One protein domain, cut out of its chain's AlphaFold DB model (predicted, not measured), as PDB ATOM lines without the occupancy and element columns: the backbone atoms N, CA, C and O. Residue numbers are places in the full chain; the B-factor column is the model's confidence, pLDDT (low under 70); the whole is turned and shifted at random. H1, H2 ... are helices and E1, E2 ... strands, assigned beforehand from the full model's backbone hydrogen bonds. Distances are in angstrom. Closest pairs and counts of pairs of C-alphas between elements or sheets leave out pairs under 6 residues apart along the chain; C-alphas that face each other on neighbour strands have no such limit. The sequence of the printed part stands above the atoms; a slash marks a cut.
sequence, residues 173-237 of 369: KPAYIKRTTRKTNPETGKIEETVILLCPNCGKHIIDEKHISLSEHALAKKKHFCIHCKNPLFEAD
ATOM      1  N   LYS A 173     127.878 131.274 213.632       85.25
ATOM      2  CA  LYS A 173     127.681 131.736 212.261       85.25
ATOM      3  C   LYS A 173     128.500 130.850 211.322       85.25
ATOM      4  O   LYS A 173     129.504 130.277 211.762       85.25
ATOM      5  N   PRO A 174     128.075 130.682 210.064       90.81
ATOM      6  CA  PRO A 174     128.883 129.976 209.084       90.81
ATOM      7  C   PRO A 174     130.229 130.687 208.890       90.81
ATOM      8  O   PRO A 174     130.315 131.912 208.968       90.81
ATOM      9  N   ALA A 175     131.282 129.902 208.677       92.31
ATOM     10  CA  ALA A 175     132.633 130.384 208.429       92.31
ATOM     11  C   ALA A 175     133.019 130.051 206.984       92.31
ATOM     12  O   ALA A 175     133.214 128.885 206.637       92.31
ATOM     13  N   TYR A 176     133.103 131.081 206.148       94.19
ATOM     14  CA  TYR A 176     133.462 130.992 204.735       94.19
ATOM     15  C   TYR A 176     134.146 132.293 204.291       94.19
ATOM     16  O   TYR A 176     134.013 133.330 204.940       94.19
ATOM     17  N   ILE A 177     134.825 132.249 203.148       93.31
ATOM     18  CA  ILE A 177     135.294 133.427 202.410       93.31
ATOM     19  C   ILE A 177     134.438 133.543 201.143       93.31
ATOM     20  O   ILE A 177     134.336 132.578 200.388       93.31
ATOM     21  N   LYS A 178     133.801 134.698 200.910       94.00
ATOM     22  CA  LYS A 178     133.066 134.963 199.660       94.00
ATOM     23  C   LYS A 178     134.052 135.354 198.568       94.00
ATOM     24  O   LYS A 178     134.888 136.228 198.784       94.00
ATOM     25  N   ARG A 179     133.927 134.739 197.396       90.75
ATOM     26  CA  ARG A 179     134.654 135.144 196.192       90.75
ATOM     27  C   ARG A 179     133.675 135.255 195.034       90.75
ATOM     28  O   ARG A 179     132.956 134.304 194.748       90.75
ATOM     29  N   THR A 180     133.669 136.400 194.367       90.06
ATOM     30  CA  THR A 180     132.920 136.584 193.122       90.06
ATOM     31  C   THR A 180     133.795 136.136 191.960       90.06
ATOM     32  O   THR A 180     134.943 136.563 191.833       90.06
ATOM     33  N   THR A 181     133.268 135.250 191.126       81.31
ATOM     34  CA  THR A 181     133.886 134.829 189.870       81.31
ATOM     35  C   THR A 181     133.074 135.377 188.713       81.31
ATOM     36  O   THR A 181     131.851 135.275 188.724       81.31
ATOM     37  N   ARG A 182     133.759 135.939 187.719       85.25
ATOM     38  CA  ARG A 182     133.152 136.431 186.484       85.25
ATOM     39  C   ARG A 182     133.400 135.410 185.390       85.25
ATOM     40  O   ARG A 182     134.552 135.039 185.168       85.25
ATOM     41  N   LYS A 183     132.344 134.954 184.730       79.44
ATOM     42  CA  LYS A 183     132.450 134.151 183.513       79.44
ATOM     43  C   LYS A 183     131.667 134.838 182.412       79.44
ATOM     44  O   LYS A 183     130.525 135.226 182.618       79.44
ATOM     45  N   THR A 184     132.286 134.999 181.252       78.69
ATOM     46  CA  THR A 184     131.567 135.434 180.057       78.69
ATOM     47  C   THR A 184     130.741 134.257 179.569       78.69
ATOM     48  O   THR A 184     131.297 133.187 179.318       78.69
ATOM     49  N   ASN A 185     129.428 134.435 179.471       74.81
ATOM     50  CA  ASN A 185     128.561 133.458 178.844       74.81
ATOM     51  C   ASN A 185     128.932 133.388 177.346       74.81
ATOM     52  O   ASN A 185     128.820 134.410 176.660       74.81
ATOM     53  N   PRO A 186     129.399 132.230 176.839       74.88
ATOM     54  CA  PRO A 186     129.861 132.096 175.458       74.88
ATOM     55  C   PRO A 186     128.784 132.408 174.413       74.88
ATOM     56  O   PRO A 186     129.118 132.826 173.311       74.88
ATOM     57  N   GLU A 187     127.505 132.224 174.755       77.50
ATOM     58  CA  GLU A 187     126.378 132.359 173.824       77.50
ATOM     59  C   GLU A 187     125.793 133.772 173.800       77.50
ATOM     60  O   GLU A 187     125.323 134.239 172.768       77.50
ATOM     61  N   THR A 188     125.815 134.477 174.935       77.62
ATOM     62  CA  THR A 188     125.177 135.800 175.060       77.62
ATOM     63  C   THR A 188     126.172 136.953 175.163       77.62
ATOM     64  O   THR A 188     125.759 138.112 175.187       77.62
ATOM     65  N   GLY A 189     127.473 136.662 175.289       78.25
ATOM     66  CA  GLY A 189     128.529 137.655 175.519       78.25
ATOM     67  C   GLY A 189     128.412 138.400 176.857       78.25
ATOM     68  O   GLY A 189     129.237 139.259 177.162       78.25
ATOM     69  N   LYS A 190     127.394 138.087 177.671       79.00
ATOM     70  CA  LYS A 190     127.144 138.732 178.960       79.00
ATOM     71  C   LYS A 190     128.093 138.189 180.020       79.00
ATOM     72  O   LYS A 190     128.384 136.996 180.071       79.00
ATOM     73  N   ILE A 191     128.556 139.077 180.894       78.44
ATOM     74  CA  ILE A 191     129.355 138.705 182.061       78.44
ATOM     75  C   ILE A 191     128.397 138.212 183.147       78.44
ATOM     76  O   ILE A 191     127.613 138.990 183.688       78.44
ATOM     77  N   GLU A 192     128.476 136.929 183.478       78.50
ATOM     78  CA  GLU A 192     127.774 136.334 184.608       78.50
ATOM     79  C   GLU A 192     128.676 136.362 185.844       78.50
ATOM     80  O   GLU A 192     129.783 135.808 185.865       78.50
ATOM     81  N   GLU A 193     128.204 137.033 186.894       83.00
ATOM     82  CA  GLU A 193     128.863 137.055 188.195       83.00
ATOM     83  C   GLU A 193     128.281 135.951 189.083       83.00
ATOM     84  O   GLU A 193     127.100 135.956 189.422       83.00
ATOM     85  N   THR A 194     129.116 134.997 189.495       82.12
ATOM     86  CA  THR A 194     128.726 133.937 190.433       82.12
ATOM     87  C   THR A 194     129.487 134.094 191.741       82.12
ATOM     88  O   THR A 194     130.707 134.255 191.746       82.12
ATOM     89  N   VAL A 195     128.785 134.024 192.871       87.00
ATOM     90  CA  VAL A 195     129.413 134.031 194.198       87.00
ATOM     91  C   VAL A 195     129.682 132.594 194.632       87.00
ATOM     92  O   VAL A 195     128.749 131.808 194.781       87.00
ATOM     93  N   ILE A 196     130.950 132.269 194.882       91.19
ATOM     94  CA  ILE A 196     131.375 130.989 195.456       91.19
ATOM     95  C   ILE A 196     131.847 131.172 196.902       91.19
ATOM     96  O   ILE A 196     132.391 132.217 197.277       91.19
ATOM     97  N   LEU A 197     131.641 130.142 197.724       94.50
ATOM     98  CA  LEU A 197     132.039 130.131 199.132       94.50
ATOM     99  C   LEU A 197     133.276 129.253 199.317       94.50
ATOM    100  O   LEU A 197     133.266 128.076 198.969       94.50
ATOM    101  N   LEU A 198     134.349 129.807 199.873       94.94
ATOM    102  CA  LEU A 198     135.618 129.109 200.079       94.94
ATOM    103  C   LEU A 198     135.841 128.790 201.559       94.94
ATOM    104  O   LEU A 198     135.462 129.557 202.446       94.94
ATOM    105  N   CYS A 199     136.487 127.658 201.834       93.81
ATOM    106  CA  CYS A 199     136.889 127.279 203.182       93.81
ATOM    107  C   CYS A 199     137.951 128.259 203.710       93.81
ATOM    108  O   CYS A 199     138.970 128.447 203.044       93.81
ATOM    109  N   PRO A 200     137.791 128.814 204.925       92.75
ATOM    110  CA  PRO A 200     138.746 129.771 205.480       92.75
ATOM    111  C   PRO A 200     140.113 129.157 205.820       92.75
ATOM    112  O   PRO A 200     141.078 129.895 205.963       92.75
ATOM    113  N   ASN A 201     140.204 127.828 205.951       93.19
ATOM    114  CA  ASN A 201     141.454 127.142 206.290       93.19
ATOM    115  C   ASN A 201     142.248 126.692 205.052       93.19
ATOM    116  O   ASN A 201     143.443 126.927 204.971       93.19
ATOM    117  N   CYS A 202     141.601 126.030 204.085       93.88
ATOM    118  CA  CYS A 202     142.302 125.466 202.919       93.88
ATOM    119  C   CYS A 202     142.054 126.212 201.602       93.88
ATOM    120  O   CYS A 202     142.577 125.797 200.573       93.88
ATOM    121  N   GLY A 203     141.205 127.244 201.591       92.31
ATOM    122  CA  GLY A 203     140.892 128.037 200.398       92.31
ATOM    123  C   GLY A 203     140.071 127.321 199.317       92.31
ATOM    124  O   GLY A 203     139.704 127.947 198.326       92.31
ATOM    125  N   LYS A 204     139.753 126.029 199.482       92.88
ATOM    126  CA  LYS A 204     138.972 125.251 198.506       92.88
ATOM    127  C   LYS A 204     137.482 125.589 198.558       92.88
ATOM    128  O   LYS A 204     136.963 125.985 199.603       92.88
ATOM    129  N   HIS A 205     136.805 125.392 197.430       93.31
ATOM    130  CA  HIS A 205     135.367 125.602 197.287       93.31
ATOM    131  C   HIS A 205     134.565 124.702 198.235       93.31
ATOM    132  O   HIS A 205     134.869 123.520 198.394       93.31
ATOM    133  N   ILE A 206     133.565 125.275 198.902       93.31
ATOM    134  CA  ILE A 206     132.700 124.561 199.834       93.31
ATOM    135  C   ILE A 206     131.587 123.871 199.042       93.31
ATOM    136  O   ILE A 206     130.637 124.505 198.585       93.31
ATOM    137  N   ILE A 207     131.706 122.553 198.942       91.38
ATOM    138  CA  ILE A 207     130.734 121.660 198.310       91.38
ATOM    139  C   ILE A 207     130.307 120.562 199.293       91.38
ATOM    140  O   ILE A 207     131.005 120.304 200.281       91.38
ATOM    141  N   ASP A 208     129.153 119.947 199.047       85.06
ATOM    142  CA  ASP A 208     128.675 118.781 199.791       85.06
ATOM    143  C   ASP A 208     129.302 117.461 199.285       85.06
ATOM    144  O   ASP A 208     130.158 117.449 198.399       85.06
ATOM    145  N   GLU A 209     128.893 116.330 199.869       83.19
ATOM    146  CA  GLU A 209     129.367 114.989 199.479       83.19
ATOM    147  C   GLU A 209     128.957 114.590 198.054       83.19
ATOM    148  O   GLU A 209     129.585 113.721 197.458       83.19
ATOM    149  N   LYS A 210     127.934 115.242 197.491       86.06
ATOM    150  CA  LYS A 210     127.478 115.063 196.108       86.06
ATOM    151  C   LYS A 210     128.136 116.062 195.151       86.06
ATOM    152  O   LYS A 210     127.699 116.188 194.011       86.06
ATOM    153  N   HIS A 211     129.176 116.766 195.600       82.69
ATOM    154  CA  HIS A 211     129.887 117.804 194.854       82.69
ATOM    155  C   HIS A 211     129.029 119.021 194.461       82.69
ATOM    156  O   HIS A 211     129.372 119.753 193.533       82.69
ATOM    157  N   ILE A 212     127.951 119.291 195.201       85.69
ATOM    158  CA  ILE A 212     127.066 120.441 194.993       85.69
ATOM    159  C   ILE A 212     127.542 121.618 195.852       85.69
ATOM    160  O   ILE A 212     127.786 121.476 197.052       85.69
ATOM    161  N   SER A 213     127.654 122.803 195.249       87.44
ATOM    162  CA  SER A 213     128.009 124.055 195.931       87.44
ATOM    163  C   SER A 213     127.039 124.373 197.066       87.44
ATOM    164  O   SER A 213     125.836 124.521 196.848       87.44
ATOM    165  N   LEU A 214     127.559 124.533 198.283       88.19
ATOM    166  CA  LEU A 214     126.719 124.904 199.418       88.19
ATOM    167  C   LEU A 214     126.449 126.409 199.414       88.19
ATOM    168  O   LEU A 214     127.370 127.222 199.374       88.19
ATOM    169  N   SER A 215     125.172 126.779 199.517       89.00
ATOM    170  CA  SER A 215     124.756 128.172 199.675       89.00
ATOM    171  C   SER A 215     124.978 128.676 201.105       89.00
ATOM    172  O   SER A 215     125.085 127.905 202.063       89.00
ATOM    173  N   GLU A 216     124.973 130.000 201.277       89.25
ATOM    174  CA  GLU A 216     125.031 130.626 202.602       89.25
ATOM    175  C   GLU A 216     123.875 130.158 203.500       89.25
ATOM    176  O   GLU A 216     124.077 129.869 204.680       89.25
ATOM    177  N   HIS A 217     122.679 130.005 202.925       86.50
ATOM    178  CA  HIS A 217     121.510 129.507 203.643       86.50
ATOM    179  C   HIS A 217     121.708 128.062 204.129       86.50
ATOM    180  O   HIS A 217     121.397 127.744 205.279       86.50
ATOM    181  N   ALA A 218     122.285 127.192 203.292       86.50
ATOM    182  CA  ALA A 218     122.593 125.816 203.673       86.50
ATOM    183  C   ALA A 218     123.620 125.761 204.819       86.50
ATOM    184  O   ALA A 218     123.412 125.052 205.810       86.50
ATOM    185  N   LEU A 219     124.683 126.569 204.735       88.38
ATOM    186  CA  LEU A 219     125.700 126.677 205.787       88.38
ATOM    187  C   LEU A 219     125.160 127.287 207.088       88.38
ATOM    188  O   LEU A 219     125.637 126.928 208.161       88.38
ATOM    189  N   ALA A 220     124.166 128.175 207.027       84.38
ATOM    190  CA  ALA A 220     123.521 128.752 208.206       84.38
ATOM    191  C   ALA A 220     122.535 127.786 208.892       84.38
ATOM    192  O   ALA A 220     122.308 127.888 210.099       84.38
ATOM    193  N   LYS A 221     121.960 126.830 208.151       82.56
ATOM    194  CA  LYS A 221     120.965 125.879 208.676       82.56
ATOM    195  C   LYS A 221     121.589 124.780 209.542       82.56
ATOM    196  O   LYS A 221     120.999 124.375 210.544       82.56
ATOM    197  N   LYS A 222     122.777 124.288 209.176       82.38
ATOM    198  CA  LYS A 222     123.470 123.193 209.878       82.38
ATOM    199  C   LYS A 222     124.977 123.431 209.920       82.38
ATOM    200  O   LYS A 222     125.556 124.033 209.025       82.38
ATOM    201  N   LYS A 223     125.628 122.910 210.960       87.38
ATOM    202  CA  LYS A 223     127.090 122.904 211.072       87.38
ATOM    203  C   LYS A 223     127.701 121.912 210.087       87.38
ATOM    204  O   LYS A 223     127.397 120.722 210.151       87.38
ATOM    205  N   HIS A 224     128.584 122.413 209.232       89.19
ATOM    206  CA  HIS A 224     129.319 121.627 208.247       89.19
ATOM    207  C   HIS A 224     130.810 121.578 208.592       89.19
ATOM    208  O   HIS A 224     131.345 122.477 209.246       89.19
ATOM    209  N   PHE A 225     131.482 120.535 208.119       92.06
ATOM    210  CA  PHE A 225     132.938 120.440 208.097       92.06
ATOM    211  C   PHE A 225     133.390 120.435 206.640       92.06
ATOM    212  O   PHE A 225     132.700 119.894 205.779       92.06
ATOM    213  N   CYS A 226     134.536 121.047 206.353       91.81
ATOM    214  CA  CYS A 226     135.089 121.052 205.006       91.81
ATOM    215  C   CYS A 226     135.381 119.618 204.556       91.81
ATOM    216  O   CYS A 226     136.107 118.898 205.243       91.81
ATOM    217  N   ILE A 227     134.891 119.212 203.383       92.75
ATOM    218  CA  ILE A 227     135.158 117.864 202.869       92.75
ATOM    219  C   ILE A 227     136.653 117.628 202.601       92.75
ATOM    220  O   ILE A 227     137.123 116.505 202.767       92.75
ATOM    221  N   HIS A 228     137.403 118.689 202.274       92.06
ATOM    222  CA  HIS A 228     138.808 118.608 201.873       92.06
ATOM    223  C   HIS A 228     139.800 118.612 203.039       92.06
ATOM    224  O   HIS A 228     140.780 117.883 202.990       92.06
ATOM    225  N   CYS A 229     139.597 119.462 204.053       92.25
ATOM    226  CA  CYS A 229     140.546 119.620 205.167       92.25
ATOM    227  C   CYS A 229     139.934 119.333 206.542       92.25
ATOM    228  O   CYS A 229     140.590 119.538 207.557       92.25
ATOM    229  N   LYS A 230     138.659 118.923 206.589       91.62
ATOM    230  CA  LYS A 230     137.887 118.638 207.811       91.62
ATOM    231  C   LYS A 230     137.790 119.800 208.808       91.62
ATOM    232  O   LYS A 230     137.236 119.625 209.888       91.62
ATOM    233  N   ASN A 231     138.236 121.004 208.443       89.31
ATOM    234  CA  ASN A 231     138.085 122.189 209.279       89.31
ATOM    235  C   ASN A 231     136.593 122.532 209.459       89.31
ATOM    236  O   ASN A 231     135.843 122.468 208.477       89.31
ATOM    237  N   PRO A 232     136.140 122.915 210.667       92.12
ATOM    238  CA  PRO A 232     134.773 123.383 210.871       92.12
ATOM    239  C   PRO A 232     134.477 124.604 209.989       92.12
ATOM    240  O   PRO A 232     135.235 125.569 209.964       92.12
ATOM    241  N   LEU A 233     133.349 124.570 209.275       92.88
ATOM    242  CA  LEU A 233     132.834 125.681 208.459       92.88
ATOM    243  C   LEU A 233     131.838 126.537 209.251       92.88
ATOM    244  O   LEU A 233     130.864 127.071 208.722       92.88
ATOM    245  N   PHE A 234     132.056 126.631 210.557       90.31
ATOM    246  CA  PHE A 234     131.270 127.426 211.484       90.31
ATOM    247  C   PHE A 234     132.189 127.997 212.556       90.31
ATOM    248  O   PHE A 234     133.130 127.340 213.000       90.31
ATOM    249  N   GLU A 235     131.878 129.200 213.019       85.12
ATOM    250  CA  GLU A 235     132.592 129.849 214.111       85.12
ATOM    251  C   GLU A 235     131.625 130.447 215.133       85.12
ATOM    252  O   GLU A 235     130.414 130.547 214.911       85.12
ATOM    253  N   ALA A 236     132.155 130.817 216.298       73.38
ATOM    254  CA  ALA A 236     131.373 131.534 217.294       73.38
ATOM    255  C   ALA A 236     131.010 132.926 216.757       73.38
ATOM    256  O   ALA A 236     131.887 133.691 216.353       73.38
ATOM    257  N   ASP A 237     129.724 133.270 216.788       75.62
ATOM    258  CA  ASP A 237     129.267 134.610 216.445       75.62
ATOM    259  C   ASP A 237     129.671 135.574 217.571       75.62
ATOM    260  O   ASP A 237     129.128 135.529 218.676       75.62
TER     261      ASP A 237
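This is residues 173 to 237 of the 369 residues of a protein of Candidatus Methanoperedenaceae archaeon GB50 (UniProt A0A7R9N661). With little regular structure, this domain is a long two-stranded hairpin, E1 and E2, with a head of loops at one end that holds the short helix H1 and the short strand E3. The 65 printed residues, 25 in named elements, run E1, E2, H1, E3; the class is mixed and the sheet, E1 - E2, antiparallel. The outline is elongated, 42 by 24 by 20 A, and only just loose, close to compact, with a radius of gyration of the C-alphas of 13.4 A.

E1, residues 177 to 184, begins at C-alpha 177 (135.294, 133.427, 202.410) and is 22.8 A long. E2, residues 191 to 198, is 21.4 A long. H1 is residues 216 to 221. E3, residues 234 to 236, ends at C-alpha 236 (131.373, 131.534, 217.294).

E1 and E2 form an antiparallel hairpin at 154 degrees; N 181 and O 194 are within hydrogen-bond range at 2.8 A. In H1 every O i to N i+4 pair is within hydrogen-bond range. The closest C-alphas of E2 and H1, Leu 197 and Glu 216, are 7.8 A apart. H1 and E3 are only just apart, at 8.0 A. E3 pairs with no named strand, but its residues 234 to 235 pair antiparallel with residues 173 to 174.

The farthest C-alphas, Glu 187 and Ala 236, are 43.8 A apart. The links E2 to H1 and H1 to E3 are long. The printed part has no cut, and no printed residue is under 70 in pLDDT.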